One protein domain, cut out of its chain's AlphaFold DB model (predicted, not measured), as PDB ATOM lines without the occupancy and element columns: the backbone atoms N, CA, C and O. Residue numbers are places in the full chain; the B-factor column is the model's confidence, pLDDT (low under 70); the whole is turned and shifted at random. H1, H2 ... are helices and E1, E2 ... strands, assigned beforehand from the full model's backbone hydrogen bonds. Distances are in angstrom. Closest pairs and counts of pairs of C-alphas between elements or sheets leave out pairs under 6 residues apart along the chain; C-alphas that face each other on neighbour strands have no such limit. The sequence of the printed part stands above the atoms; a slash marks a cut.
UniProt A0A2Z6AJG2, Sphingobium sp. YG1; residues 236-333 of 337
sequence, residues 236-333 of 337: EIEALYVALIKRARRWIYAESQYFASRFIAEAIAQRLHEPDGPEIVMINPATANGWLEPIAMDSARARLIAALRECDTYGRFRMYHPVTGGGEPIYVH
ATOM      1  N   GLU A 236     323.497 -30.869 290.695       95.31
ATOM      2  CA  GLU A 236     322.555 -31.428 289.713       95.31
ATOM      3  C   GLU A 236     322.237 -30.431 288.589       95.31
ATOM      4  O   GLU A 236     322.062 -30.855 287.450       95.31
ATOM      5  N   ILE A 237     322.173 -29.126 288.891       93.44
ATOM      6  CA  ILE A 237     321.903 -28.084 287.886       93.44
ATOM      7  C   ILE A 237     323.034 -28.051 286.851       93.44
ATOM      8  O   ILE A 237     322.773 -28.204 285.662       93.44
ATOM      9  N   GLU A 238     324.293 -27.935 287.282       93.44
ATOM     10  CA  GLU A 238     325.449 -27.945 286.372       93.44
ATOM     11  C   GLU A 238     325.474 -29.216 285.509       93.44
ATOM     12  O   GLU A 238     325.569 -29.139 284.280       93.44
ATOM     13  N   ALA A 239     325.316 -30.384 286.140       94.69
ATOM     14  CA  ALA A 239     325.296 -31.665 285.441       94.69
ATOM     15  C   ALA A 239     324.166 -31.743 284.399       94.69
ATOM     16  O   ALA A 239     324.381 -32.244 283.290       94.69
ATOM     17  N   LEU A 240     322.979 -31.222 284.729       94.94
ATOM     18  CA  LEU A 240     321.844 -31.151 283.814       94.94
ATOM     19  C   LEU A 240     322.159 -30.261 282.608       94.94
ATOM     20  O   LEU A 240     321.995 -30.713 281.475       94.94
ATOM     21  N   TYR A 241     322.647 -29.036 282.821       94.44
ATOM     22  CA  TYR A 241     322.964 -28.119 281.723       94.44
ATOM     23  C   TYR A 241     324.040 -28.689 280.793       94.44
ATOM     24  O   TYR A 241     323.855 -28.690 279.573       94.44
ATOM     25  N   VAL A 242     325.121 -29.258 281.339       96.06
ATOM     26  CA  VAL A 242     326.160 -29.923 280.532       96.06
ATOM     27  C   VAL A 242     325.563 -31.064 279.704       96.06
ATOM     28  O   VAL A 242     325.874 -31.199 278.518       96.06
ATOM     29  N   ALA A 243     324.683 -31.879 280.292       96.12
ATOM     30  CA  ALA A 243     324.024 -32.969 279.578       96.12
ATOM     31  C   ALA A 243     323.078 -32.470 278.471       96.12
ATOM     32  O   ALA A 243     323.040 -33.071 277.395       96.12
ATOM     33  N   LEU A 244     322.337 -31.380 278.706       95.75
ATOM     34  CA  LEU A 244     321.456 -30.760 277.710       95.75
ATOM     35  C   LEU A 244     322.256 -30.203 276.527       95.75
ATOM     36  O   LEU A 244     321.933 -30.515 275.381       95.75
ATOM     37  N   ILE A 245     323.344 -29.475 276.792       96.88
ATOM     38  CA  ILE A 245     324.233 -28.917 275.760       96.88
ATOM     39  C   ILE A 245     324.827 -30.032 274.898       96.88
ATOM     40  O   ILE A 245     324.751 -29.979 273.672       96.88
ATOM     41  N   LYS A 246     325.345 -31.094 275.530       96.62
ATOM     42  CA  LYS A 246     325.932 -32.245 274.824       96.62
ATOM     43  C   LYS A 246     324.936 -32.997 273.937       96.62
ATOM     44  O   LYS A 246     325.341 -33.635 272.972       96.62
ATOM     45  N   ARG A 247     323.640 -32.956 274.263       96.69
ATOM     46  CA  ARG A 247     322.577 -33.652 273.516       96.69
ATOM     47  C   ARG A 247     321.901 -32.781 272.458       96.69
ATOM     48  O   ARG A 247     321.177 -33.322 271.618       96.69
ATOM     49  N   ALA A 248     322.094 -31.465 272.497       97.44
ATOM     50  CA  ALA A 248     321.442 -30.534 271.589       97.44
ATOM     51  C   ALA A 248     321.884 -30.764 270.136       97.44
ATOM     52  O   ALA A 248     323.071 -30.736 269.809       97.44
ATOM     53  N   ARG A 249     320.907 -30.983 269.247       96.00
ATOM     54  CA  ARG A 249     321.157 -31.327 267.836       96.00
ATOM     55  C   ARG A 249     321.051 -30.157 266.866       96.00
ATOM     56  O   ARG A 249     321.650 -30.221 265.808       96.00
ATOM     57  N   ARG A 250     320.220 -29.152 267.167       96.38
ATOM     58  CA  ARG A 250     319.884 -28.086 266.204       96.38
ATOM     59  C   ARG A 250     320.066 -26.689 266.773       96.38
ATOM     60  O   ARG A 250     320.744 -25.888 266.154       96.38
ATOM     61  N   TRP A 251     319.472 -26.422 267.933       97.31
ATOM     62  CA  TRP A 251     319.464 -25.097 268.544       97.31
ATOM     63  C   TRP A 251     319.673 -25.203 270.050       97.31
ATOM     64  O   TRP A 251     319.118 -26.099 270.690       97.31
ATOM     65  N   ILE A 252     320.441 -24.269 270.595       97.06
ATOM     66  CA  ILE A 252     320.493 -23.939 272.015       97.06
ATOM     67  C   ILE A 252     320.092 -22.472 272.129       97.06
ATOM     68  O   ILE A 252     320.739 -21.604 271.548       97.06
ATOM     69  N   TYR A 253     319.029 -22.214 272.880       96.06
ATOM     70  CA  TYR A 253     318.620 -20.878 273.285       96.06
ATOM     71  C   TYR A 253     318.762 -20.779 274.798       96.06
ATOM     72  O   TYR A 253     318.280 -21.660 275.513       96.06
ATOM     73  N   ALA A 254     319.454 -19.751 275.277       93.88
ATOM     74  CA  ALA A 254     319.670 -19.540 276.700       93.88
ATOM     75  C   ALA A 254     319.535 -18.062 277.055       93.88
ATOM     76  O   ALA A 254     320.208 -17.217 276.470       93.88
ATOM     77  N   GLU A 255     318.719 -17.775 278.061       93.31
ATOM     78  CA  GLU A 255     318.644 -16.479 278.732       93.31
ATOM     79  C   GLU A 255     319.257 -16.637 280.120       93.31
ATOM     80  O   GLU A 255     318.918 -17.576 280.845       93.31
ATOM     81  N   SER A 256     320.182 -15.757 280.498       88.50
ATOM     82  CA  SER A 256     320.754 -15.799 281.842       88.50
ATOM     83  C   SER A 256     321.268 -14.445 282.305       88.50
ATOM     84  O   SER A 256     321.796 -13.659 281.517       88.50
ATOM     85  N   GLN A 257     321.204 -14.202 283.614       83.94
ATOM     86  CA  GLN A 257     321.861 -13.053 284.236       83.94
ATOM     87  C   GLN A 257     323.379 -13.067 284.047       83.94
ATOM     88  O   GLN A 257     323.998 -12.026 283.819       83.94
ATOM     89  N   TYR A 258     323.989 -14.251 284.129       83.69
ATOM     90  CA  TYR A 258     325.436 -14.401 284.133       83.69
ATOM     91  C   TYR A 258     325.881 -15.493 283.172       83.69
ATOM     92  O   TYR A 258     325.298 -16.569 283.098       83.69
ATOM     93  N   PHE A 259     326.993 -15.241 282.489       84.88
ATOM     94  CA  PHE A 259     327.714 -16.268 281.753       84.88
ATOM     95  C   PHE A 259     329.155 -16.331 282.259       84.88
ATOM     96  O   PHE A 259     330.031 -15.617 281.778       84.88
ATOM     97  N   ALA A 260     329.368 -17.145 283.296       83.69
ATOM     98  CA  ALA A 260     330.649 -17.243 284.003       83.69
ATOM     99  C   ALA A 260     331.101 -18.690 284.291       83.69
ATOM    100  O   ALA A 260     332.205 -18.896 284.795       83.69
ATOM    101  N   SER A 261     330.287 -19.704 283.970       87.62
ATOM    102  CA  SER A 261     330.639 -21.102 284.234       87.62
ATOM    103  C   SER A 261     331.570 -21.666 283.163       87.62
ATOM    104  O   SER A 261     331.208 -21.794 281.990       87.62
ATOM    105  N   ARG A 262     332.766 -22.078 283.595       88.50
ATOM    106  CA  ARG A 262     333.751 -22.742 282.736       88.50
ATOM    107  C   ARG A 262     333.241 -24.082 282.205       88.50
ATOM    108  O   ARG A 262     333.448 -24.365 281.033       88.50
ATOM    109  N   PHE A 263     332.543 -24.874 283.019       91.12
ATOM    110  CA  PHE A 263     332.005 -26.174 282.597       91.12
ATOM    111  C   PHE A 263     330.979 -26.031 281.469       91.12
ATOM    112  O   PHE A 263     330.986 -26.804 280.511       91.12
ATOM    113  N   ILE A 264     330.130 -25.003 281.555       92.75
ATOM    114  CA  ILE A 264     329.160 -24.681 280.507       92.75
ATOM    115  C   ILE A 264     329.873 -24.188 279.247       92.75
ATOM    116  O   ILE A 264     329.580 -24.675 278.156       92.75
ATOM    117  N   ALA A 265     330.843 -23.281 279.385       93.00
ATOM    118  CA  ALA A 265     331.622 -22.785 278.254       93.00
ATOM    119  C   ALA A 265     332.400 -23.907 277.545       93.00
ATOM    120  O   ALA A 265     332.381 -23.975 276.322       93.00
ATOM    121  N   GLU A 266     333.022 -24.833 278.278       94.88
ATOM    122  CA  GLU A 266     333.723 -25.983 277.695       94.88
ATOM    123  C   GLU A 266     332.765 -26.930 276.959       94.88
ATOM    124  O   GLU A 266     333.080 -27.397 275.863       94.88
ATOM    125  N   ALA A 267     331.575 -27.188 277.514       95.81
ATOM    126  CA  ALA A 267     330.560 -27.993 276.840       95.81
ATOM    127  C   ALA A 267     330.069 -27.327 275.543       95.81
ATOM    128  O   ALA A 267     329.913 -28.007 274.529       95.81
ATOM    129  N   ILE A 268     329.864 -26.006 275.554       96.06
ATOM    130  CA  ILE A 268     329.508 -25.222 274.363       96.06
ATOM    131  C   ILE A 268     330.643 -25.265 273.336       96.06
ATOM    132  O   ILE A 268     330.393 -25.571 272.173       96.06
ATOM    133  N   ALA A 269     331.888 -25.029 273.758       95.50
ATOM    134  CA  ALA A 269     333.054 -25.056 272.884       95.50
ATOM    135  C   ALA A 269     333.173 -26.400 272.159       95.50
ATOM    136  O   ALA A 269     333.353 -26.421 270.945       95.50
ATOM    137  N   GLN A 270     332.996 -27.522 272.864       95.25
ATOM    138  CA  GLN A 270     332.992 -28.855 272.246       95.25
ATOM    139  C   GLN A 270     331.941 -28.967 271.137       95.25
ATOM    140  O   GLN A 270     332.257 -29.437 270.049       95.25
ATOM    141  N   ARG A 271     330.720 -28.478 271.383       96.75
ATOM    142  CA  ARG A 271     329.637 -28.493 270.387       96.75
ATOM    143  C   ARG A 271     329.921 -27.599 269.177       96.75
ATOM    144  O   ARG A 271     329.498 -27.946 268.080       96.75
ATOM    145  N   LEU A 272     330.626 -26.481 269.359       95.75
ATOM    146  CA  LEU A 272     330.971 -25.547 268.277       95.75
ATOM    147  C   LEU A 272     332.028 -26.098 267.308       95.75
ATOM    148  O   LEU A 272     332.010 -25.730 266.138       95.75
ATOM    149  N   HIS A 273     332.892 -27.015 267.754       93.50
ATOM    150  CA  HIS A 273     333.880 -27.671 266.883       93.50
ATOM    151  C   HIS A 273     333.265 -28.723 265.952       93.50
ATOM    152  O   HIS A 273     333.921 -29.194 265.023       93.50
ATOM    153  N   GLU A 274     332.034 -29.153 266.213       94.25
ATOM    154  CA  GLU A 274     331.425 -30.224 265.443       94.25
ATOM    155  C   GLU A 274     330.888 -29.709 264.101       94.25
ATOM    156  O   GLU A 274     330.107 -28.752 264.090       94.25
ATOM    157  N   PRO A 275     331.201 -30.379 262.971       93.62
ATOM    158  CA  PRO A 275     330.701 -29.984 261.654       93.62
ATOM    159  C   PRO A 275     329.179 -29.847 261.595       93.62
ATOM    160  O   PRO A 275     328.691 -28.918 260.964       93.62
ATOM    161  N   ASP A 276     328.440 -30.673 262.342       93.81
ATOM    162  CA  ASP A 276     326.970 -30.665 262.433       93.81
ATOM    163  C   ASP A 276     326.462 -30.278 263.843       93.81
ATOM    164  O   ASP A 276     325.404 -30.722 264.296       93.81
ATOM    165  N   GLY A 277     327.246 -29.477 264.575       94.75
ATOM    166  CA  GLY A 277     326.873 -28.890 265.863       94.75
ATOM    167  C   GLY A 277     325.666 -27.932 265.793       94.75
ATOM    168  O   GLY A 277     325.286 -27.472 264.715       94.75
ATOM    169  N   PRO A 278     325.039 -27.617 266.942       97.38
ATOM    170  CA  PRO A 278     323.858 -26.772 267.002       97.38
ATOM    171  C   PRO A 278     324.219 -25.294 266.806       97.38
ATOM    172  O   PRO A 278     325.326 -24.860 267.118       97.38
ATOM    173  N   GLU A 279     323.239 -24.507 266.380       97.75
ATOM    174  CA  GLU A 279     323.254 -23.050 266.511       97.75
ATOM    175  C   GLU A 279     323.036 -22.665 267.979       97.75
ATOM    176  O   GLU A 279     322.203 -23.262 268.668       97.75
ATOM    177  N   ILE A 280     323.776 -21.675 268.474       97.12
ATOM    178  CA  ILE A 280     323.771 -21.296 269.889       97.12
ATOM    179  C   ILE A 280     323.501 -19.800 270.000       97.12
ATOM    180  O   ILE A 280     324.301 -18.978 269.554       97.12
ATOM    181  N   VAL A 281     322.370 -19.457 270.614       96.31
ATOM    182  CA  VAL A 281     321.939 -18.082 270.869       96.31
ATOM    183  C   VAL A 281     321.860 -17.860 272.372       96.31
ATOM    184  O   VAL A 281     321.113 -18.543 273.074       96.31
ATOM    185  N   MET A 282     322.633 -16.894 272.855       94.19
ATOM    186  CA  MET A 282     322.688 -16.524 274.263       94.19
ATOM    187  C   MET A 282     322.226 -15.084 274.466       94.19
ATOM    188  O   MET A 282     322.704 -14.171 273.795       94.19
ATOM    189  N   ILE A 283     321.316 -14.886 275.408       94.44
ATOM    190  CA  ILE A 283     320.804 -13.580 275.802       94.44
ATOM    191  C   ILE A 283     321.295 -13.283 277.220       94.44
ATOM    192  O   ILE A 283     321.050 -14.054 278.150       94.44
ATOM    193  N   ASN A 284     321.985 -12.158 277.389       91.12
ATOM    194  CA  ASN A 284     322.433 -11.665 278.692       91.12
ATOM    195  C   ASN A 284     322.068 -10.188 278.852       91.12
ATOM    196  O   ASN A 284     321.881  -9.492 277.851       91.12
ATOM    197  N   PRO A 285     322.047  -9.662 280.086       88.44
ATOM    198  CA  PRO A 285     321.975  -8.223 280.288       88.44
ATOM    199  C   PRO A 285     323.228  -7.537 279.715       88.44
ATOM    200  O   PRO A 285     324.303  -8.141 279.636       88.44
ATOM    201  N   ALA A 286     323.091  -6.269 279.316       84.69
ATOM    202  CA  ALA A 286     324.214  -5.468 278.816       84.69
ATOM    203  C   ALA A 286     325.337  -5.338 279.865       84.69
ATOM    204  O   ALA A 286     326.523  -5.444 279.547       84.69
ATOM    205  N   THR A 287     324.951  -5.178 281.132       75.81
ATOM    206  CA  THR A 287     325.838  -5.095 282.298       75.81
ATOM    207  C   THR A 287     325.297  -5.960 283.428       75.81
ATOM    208  O   THR A 287     324.084  -6.087 283.588       75.81
ATOM    209  N   ALA A 288     326.176  -6.544 284.240       66.25
ATOM    210  CA  ALA A 288     325.756  -7.257 285.442       66.25
ATOM    211  C   ALA A 288     325.237  -6.282 286.520       66.25
ATOM    212  O   ALA A 288     325.977  -5.401 286.949       66.25
ATOM    213  N   ASN A 289     324.014  -6.486 287.023       59.56
ATOM    214  CA  ASN A 289     323.539  -5.867 288.267       59.56
ATOM    215  C   ASN A 289     323.563  -6.920 289.388       59.56
ATOM    216  O   ASN A 289     323.240  -8.089 289.160       59.56
ATOM    217  N   GLY A 290     323.958  -6.542 290.606       58.00
ATOM    218  CA  GLY A 290     323.894  -7.447 291.758       58.00
ATOM    219  C   GLY A 290     324.913  -7.179 292.865       58.00
ATOM    220  O   GLY A 290     325.638  -6.189 292.850       58.00
ATOM    221  N   TRP A 291     324.933  -8.086 293.849       44.91
ATOM    222  CA  TRP A 291     325.884  -8.082 294.969       44.91
ATOM    223  C   TRP A 291     327.306  -8.457 294.523       44.91
ATOM    224  O   TRP A 291     328.267  -7.869 295.015       44.91
ATOM    225  N   LEU A 292     327.465  -9.408 293.596       54.69
ATOM    226  CA  LEU A 292     328.782  -9.733 293.044       54.69
ATOM    227  C   LEU A 292     329.335  -8.536 292.269       54.69
ATOM    228  O   LEU A 292     328.599  -7.889 291.532       54.69
ATOM    229  N   GLU A 293     330.633  -8.272 292.432       57.34
ATOM    230  CA  GLU A 293     331.305  -7.127 291.822       57.34
ATOM    231  C   GLU A 293     331.109  -7.158 290.290       57.34
ATOM    232  O   GLU A 293     331.638  -8.065 289.635       57.34
ATOM    233  N   PRO A 294     330.351  -6.205 289.702       59.44
ATOM    234  CA  PRO A 294     330.001  -6.227 288.279       59.44
ATOM    235  C   PRO A 294     331.226  -6.356 287.371       59.44
ATOM    236  O   PRO A 294     331.221  -7.118 286.410       59.44
ATOM    237  N   ILE A 295     332.330  -5.713 287.765       61.28
ATOM    238  CA  ILE A 295     333.622  -5.753 287.070       61.28
ATOM    239  C   ILE A 295     334.167  -7.187 286.974       61.28
ATOM    240  O   ILE A 295     334.647  -7.605 285.917       61.28
ATOM    241  N   ALA A 296     334.084  -7.967 288.055       61.19
ATOM    242  CA  ALA A 296     334.587  -9.336 288.070       61.19
ATOM    243  C   ALA A 296     333.775 -10.229 287.122       61.19
ATOM    244  O   ALA A 296     334.361 -10.947 286.306       61.19
ATOM    245  N   MET A 297     332.441 -10.137 287.182       68.94
ATOM    246  CA  MET A 297     331.533 -10.934 286.349       68.94
ATOM    247  C   MET A 297     331.604 -10.549 284.873       68.94
ATOM    248  O   MET A 297     331.695 -11.428 284.016       68.94
ATOM    249  N   ASP A 298     331.653  -9.254 284.569       71.56
ATOM    250  CA  ASP A 298     331.781  -8.762 283.200       71.56
ATOM    251  C   ASP A 298     333.130  -9.183 282.586       71.56
ATOM    252  O   ASP A 298     333.182  -9.606 281.429       71.56
ATOM    253  N   SER A 299     334.217  -9.182 283.372       74.31
ATOM    254  CA  SER A 299     335.531  -9.650 282.906       74.31
ATOM    255  C   SER A 299     335.590 -11.162 282.659       74.31
ATOM    256  O   SER A 299     336.295 -11.614 281.751       74.31
ATOM    257  N   ALA A 300     334.883 -11.957 283.470       78.44
ATOM    258  CA  ALA A 300     334.784 -13.402 283.288       78.44
ATOM    259  C   ALA A 300     333.968 -13.718 282.031       78.44
ATOM    260  O   ALA A 300     334.426 -14.479 281.176       78.44
ATOM    261  N   ARG A 301     332.820 -13.049 281.872       82.75
ATOM    262  CA  ARG A 301     331.965 -13.136 280.685       82.75
ATOM    263  C   ARG A 301     332.742 -12.803 279.413       82.75
ATOM    264  O   ARG A 301     332.750 -13.603 278.483       82.75
ATOM    265  N   ALA A 302     333.456 -11.677 279.389       83.50
ATOM    266  CA  ALA A 302     334.250 -11.263 278.231       83.50
ATOM    267  C   ALA A 302     335.307 -12.309 277.835       83.50
ATOM    268  O   ALA A 302     335.453 -12.620 276.651       83.50
ATOM    269  N   ARG A 303     336.004 -12.897 278.819       86.56
ATOM    270  CA  ARG A 303     337.008 -13.948 278.583       86.56
ATOM    271  C   ARG A 303     336.396 -15.224 278.008       86.56
ATOM    272  O   ARG A 303     336.944 -15.774 277.057       86.56
ATOM    273  N   LEU A 304     335.265 -15.678 278.548       89.56
ATOM    274  CA  LEU A 304     334.585 -16.873 278.039       89.56
ATOM    275  C   LEU A 304     334.031 -16.653 276.629       89.56
ATOM    276  O   LEU A 304     334.177 -17.527 275.782       89.56
ATOM    277  N   ILE A 305     333.454 -15.483 276.347       88.75
ATOM    278  CA  ILE A 305     332.953 -15.147 275.005       88.75
ATOM    279  C   ILE A 305     334.091 -15.120 273.984       88.75
ATOM    280  O   ILE A 305     333.928 -15.653 272.888       88.75
ATOM    281  N   ALA A 306     335.230 -14.507 274.323       89.50
ATOM    282  CA  ALA A 306     336.392 -14.482 273.440       89.50
ATOM    283  C   ALA A 306     336.853 -15.909 273.105       89.50
ATOM    284  O   ALA A 306     336.966 -16.249 271.930       89.50
ATOM    285  N   ALA A 307     336.986 -16.769 274.120       90.94
ATOM    286  CA  ALA A 307     337.355 -18.170 273.929       90.94
ATOM    287  C   ALA A 307     336.336 -18.943 273.069       90.94
ATOM    288  O   ALA A 307     336.722 -19.707 272.186       90.94
ATOM    289  N   LEU A 308     335.031 -18.731 273.276       93.31
ATOM    290  CA  LEU A 308     333.994 -19.375 272.464       93.31
ATOM    291  C   LEU A 308     334.034 -18.929 271.002       93.31
ATOM    292  O   LEU A 308     333.859 -19.761 270.118       93.31
ATOM    293  N   ARG A 309     334.292 -17.643 270.741       92.88
ATOM    294  CA  ARG A 309     334.434 -17.118 269.375       92.88
ATOM    295  C   ARG A 309     335.655 -17.685 268.659       92.88
ATOM    296  O   ARG A 309     335.579 -17.925 267.463       92.88
ATOM    297  N   GLU A 310     336.751 -17.928 269.375       92.31
ATOM    298  CA  GLU A 310     337.930 -18.605 268.814       92.31
ATOM    299  C   GLU A 310     337.638 -20.069 268.448       92.31
ATOM    300  O   GLU A 310     338.172 -20.581 267.469       92.31
ATOM    301  N   CYS A 311     336.765 -20.732 269.212       91.19
ATOM    302  CA  CYS A 311     336.334 -22.112 268.967       91.19
ATOM    303  C   CYS A 311     335.248 -22.243 267.883       91.19
ATOM    304  O   CYS A 311     335.000 -23.345 267.397       91.19
ATOM    305  N   ASP A 312     334.567 -21.153 267.525       94.38
ATOM    306  CA  ASP A 312     333.431 -21.161 266.602       94.38
ATOM    307  C   ASP A 312     333.874 -21.123 265.135       94.38
ATOM    308  O   ASP A 312     333.726 -20.127 264.425       94.38
ATOM    309  N   THR A 313     334.403 -22.244 264.648       90.94
ATOM    310  CA  THR A 313     334.886 -22.368 263.263       90.94
ATOM    311  C   THR A 313     333.778 -22.274 262.211       90.94
ATOM    312  O   THR A 313     334.079 -22.105 261.030       90.94
ATOM    313  N   TYR A 314     332.508 -22.399 262.613       94.75
ATOM    314  CA  TYR A 314     331.350 -22.455 261.713       94.75
ATOM    315  C   TYR A 314     330.399 -21.251 261.843       94.75
ATOM    316  O   TYR A 314     329.404 -21.198 261.121       94.75
ATOM    317  N   GLY A 315     330.686 -20.279 262.718       94.75
ATOM    318  CA  GLY A 315     329.882 -19.062 262.890       94.75
ATOM    319  C   GLY A 315     328.499 -19.292 263.519       94.75
ATOM    320  O   GLY A 315     327.531 -18.617 263.150       94.75
ATOM    321  N   ARG A 316     328.394 -20.268 264.428       95.75
ATOM    322  CA  ARG A 316     327.152 -20.742 265.062       95.75
ATOM    323  C   ARG A 316     326.857 -20.119 266.421       95.75
ATOM    324  O   ARG A 316     325.751 -20.298 266.933       95.75
ATOM    325  N   PHE A 317     327.809 -19.416 267.028       96.62
ATOM    326  CA  PHE A 317     327.634 -18.782 268.330       96.62
ATOM    327  C   PHE A 317     327.258 -17.308 268.182       96.62
ATOM    328  O   PHE A 317     328.001 -16.496 267.627       96.62
ATOM    329  N   ARG A 318     326.101 -16.935 268.735       95.25
ATOM    330  CA  ARG A 318     325.632 -15.549 268.785       95.25
ATOM    331  C   ARG A 318     325.222 -15.181 270.199       95.25
ATOM    332  O   ARG A 318     324.605 -15.968 270.914       95.25
ATOM    333  N   MET A 319     325.547 -13.953 270.575       92.69
ATOM    334  CA  MET A 319     325.197 -13.399 271.869       92.69
ATOM    335  C   MET A 319     324.583 -12.019 271.690       92.69
ATOM    336  O   MET A 319     325.136 -11.197 270.957       92.69
ATOM    337  N   TYR A 320     323.454 -11.788 272.354       94.44
ATOM    338  CA  TYR A 320     322.660 -10.575 272.220       94.44
ATOM    339  C   TYR A 320     322.276  -9.996 273.580       94.44
ATOM    340  O   TYR A 320     322.254 -10.689 274.600       94.44
ATOM    341  N   HIS A 321     321.939  -8.711 273.550       93.69
ATOM    342  CA  HIS A 321     321.385  -7.966 274.670       93.69
ATOM    343  C   HIS A 321     320.038  -7.396 274.221       93.69
ATOM    344  O   HIS A 321     320.000  -6.743 273.172       93.69
ATOM    345  N   PRO A 322     318.942  -7.669 274.943       95.19
ATOM    346  CA  PRO A 322     317.637  -7.159 274.567       95.19
ATOM    347  C   PRO A 322     317.534  -5.672 274.903       95.19
ATOM    348  O   PRO A 322     318.111  -5.192 275.882       95.19
ATOM    349  N   VAL A 323     316.795  -4.953 274.068       96.12
ATOM    350  CA  VAL A 323     316.480  -3.537 274.245       96.12
ATOM    351  C   VAL A 323     314.997  -3.311 273.985       96.12
ATOM    352  O   VAL A 323     314.380  -4.069 273.232       96.12
ATOM    353  N   THR A 324     314.434  -2.279 274.599       96.44
ATOM    354  CA  THR A 324     313.074  -1.800 274.330       96.44
ATOM    355  C   THR A 324     312.950  -1.246 272.906       96.44
ATOM    356  O   THR A 324     313.940  -1.101 272.180       96.44
ATOM    357  N   GLY A 325     311.730  -0.873 272.501       94.62
ATOM    358  CA  GLY A 325     311.505  -0.181 271.228       94.62
ATOM    359  C   GLY A 325     312.284   1.138 271.110       94.62
ATOM    360  O   GLY A 325     312.745   1.473 270.018       94.62
ATOM    361  N   GLY A 326     312.474   1.852 272.225       95.06
ATOM    362  CA  GLY A 326     313.287   3.067 272.340       95.06
ATOM    363  C   GLY A 326     314.794   2.839 272.504       95.06
ATOM    364  O   GLY A 326     315.559   3.804 272.469       95.06
ATOM    365  N   GLY A 327     315.249   1.587 272.630       94.56
ATOM    366  CA  GLY A 327     316.667   1.240 272.756       94.56
ATOM    367  C   GLY A 327     317.208   1.208 274.190       94.56
ATOM    368  O   GLY A 327     318.424   1.098 274.367       94.56
ATOM    369  N   GLU A 328     316.348   1.287 275.209       93.88
ATOM    370  CA  GLU A 328     316.740   1.103 276.608       93.88
ATOM    371  C   GLU A 328     317.120  -0.371 276.858       93.88
ATOM    372  O   GLU A 328     316.379  -1.267 276.450       93.88
ATOM    373  N   PRO A 329     318.263  -0.674 277.505       94.31
ATOM    374  CA  PRO A 329     318.631  -2.051 277.823       94.31
ATOM    375  C   PRO A 329     317.617  -2.727 278.750       94.31
ATOM    376  O   PRO A 329     317.340  -2.231 279.840       94.31
ATOM    377  N   ILE A 330     317.140  -3.910 278.358       94.94
ATOM    378  CA  ILE A 330     316.287  -4.744 279.208       94.94
ATOM    379  C   ILE A 330     317.180  -5.634 280.070       94.94
ATOM    380  O   ILE A 330     318.056  -6.352 279.568       94.94
ATOM    381  N   TYR A 331     316.982  -5.592 281.386       92.81
ATOM    382  CA  TYR A 331     317.772  -6.401 282.302       92.81
ATOM    383  C   TYR A 331     317.262  -7.844 282.350       92.81
ATOM    384  O   TYR A 331     316.181  -8.106 282.862       92.81
ATOM    385  N   VAL A 332     318.059  -8.795 281.858       91.38
ATOM    386  CA  VAL A 332     317.727 -10.229 281.872       91.38
ATOM    387  C   VAL A 332     318.256 -10.875 283.147       91.38
ATOM    388  O   VAL A 332     319.469 -10.949 283.343       91.38
ATOM    389  N   HIS A 333     317.362 -11.374 284.001       84.00
ATOM    390  CA  HIS A 333     317.733 -12.022 285.264       84.00
ATOM    391  C   HIS A 333     317.716 -13.557 285.225       84.00
ATOM    392  O   HIS A 333     318.340 -14.162 286.089       84.00
TER     393      HIS A 333
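What this domain is: This is residues 236 to 333 of the 337 residues of a protein of Sphingobium sp. YG1 (UniProt A0A2Z6AJG2). A small sheet of three parallel strands has a row of three helices along one side of it, side by side in the order H1, H2, H3, with H2 running the same way as each of the other two. The row packs loosely on the sheet: H2 and H3 only graze it with residues near their C-terminal ends, and H1 only just fails to be on it. After the last strand, residues 321 to 333 make a loop that reaches away from the body and folds back. The printed part has 98 residues, mixed in class, with H1 E1 H2 E2 H3 E3 along the chain and the sheet order E1 E2 E3. It is compact, with a radius of gyration of the C-alphas of 13.8 A and spans of 37 by 31 by 24 A.

Where its parts are: In the sheet, E1 is residues 251 to 255, 13.4 A long, E2 is residues 279 to 283, 13.5 A, and E3 is residues 317 to 320, ending at C-alpha 320 (322.660, -10.575, 272.220). H3, the longest helix, is residues 294 to 311, 25.8 A, from C-alpha 294 at (330.001, -6.227, 288.279). H2 is residues 262 to 272, 15.0 A. H1 is residues 236 to 247, 16.3 A, from C-alpha 236 at (322.555, -31.428, 289.713).

How they stand to each other: E2 is the inner strand, parallel to E1 at 8 degrees, with N 252 and O 279 at 2.8 A and N 281 and O 252 at 2.9 A, within hydrogen-bond range. E2 and E3 are parallel at 22 degrees, with N 318 and O 280 at 2.8 A. E1, H2, E2 and E2, H3, E3 are strand-helix-strand units, two parallel neighbour strands with a helix between them in the chain, each with a right-handed crossover. H2 only grazes the sheet with residues 268 to 272, and H3 with residues 305 to 311. H2 and H3 touch, H3 with residues 304 to 311 alone, closest at the C-alphas of Ala 269 and Leu 308, 5.8 A; they run the same way at a shallow tilt of 25 degrees. H1 and H2 touch, closest at the C-alphas of Val 242 and Ile 264, 6.0 A, and run the same way at a shallow tilt of 9 degrees. H1 is only just not on the sheet, with 4 pairs of C-alphas within 10 A, and is apart from H3. In H1, H2 and H3 every O i to N i+4 pair is within hydrogen-bond range.

The domain as a whole: The two C-alphas farthest apart are those of Pro 275 and Trp 291, 40.2 A. The printed part has no cut and no long link between named elements. The C-alphas of residues 321 to 333 lie 11 to 25 A from the mean of all C-alphas. The mean pLDDT of the printed part is 88.9; residues 288 to 297, of which 294 to 297 belong to H3, are under 70.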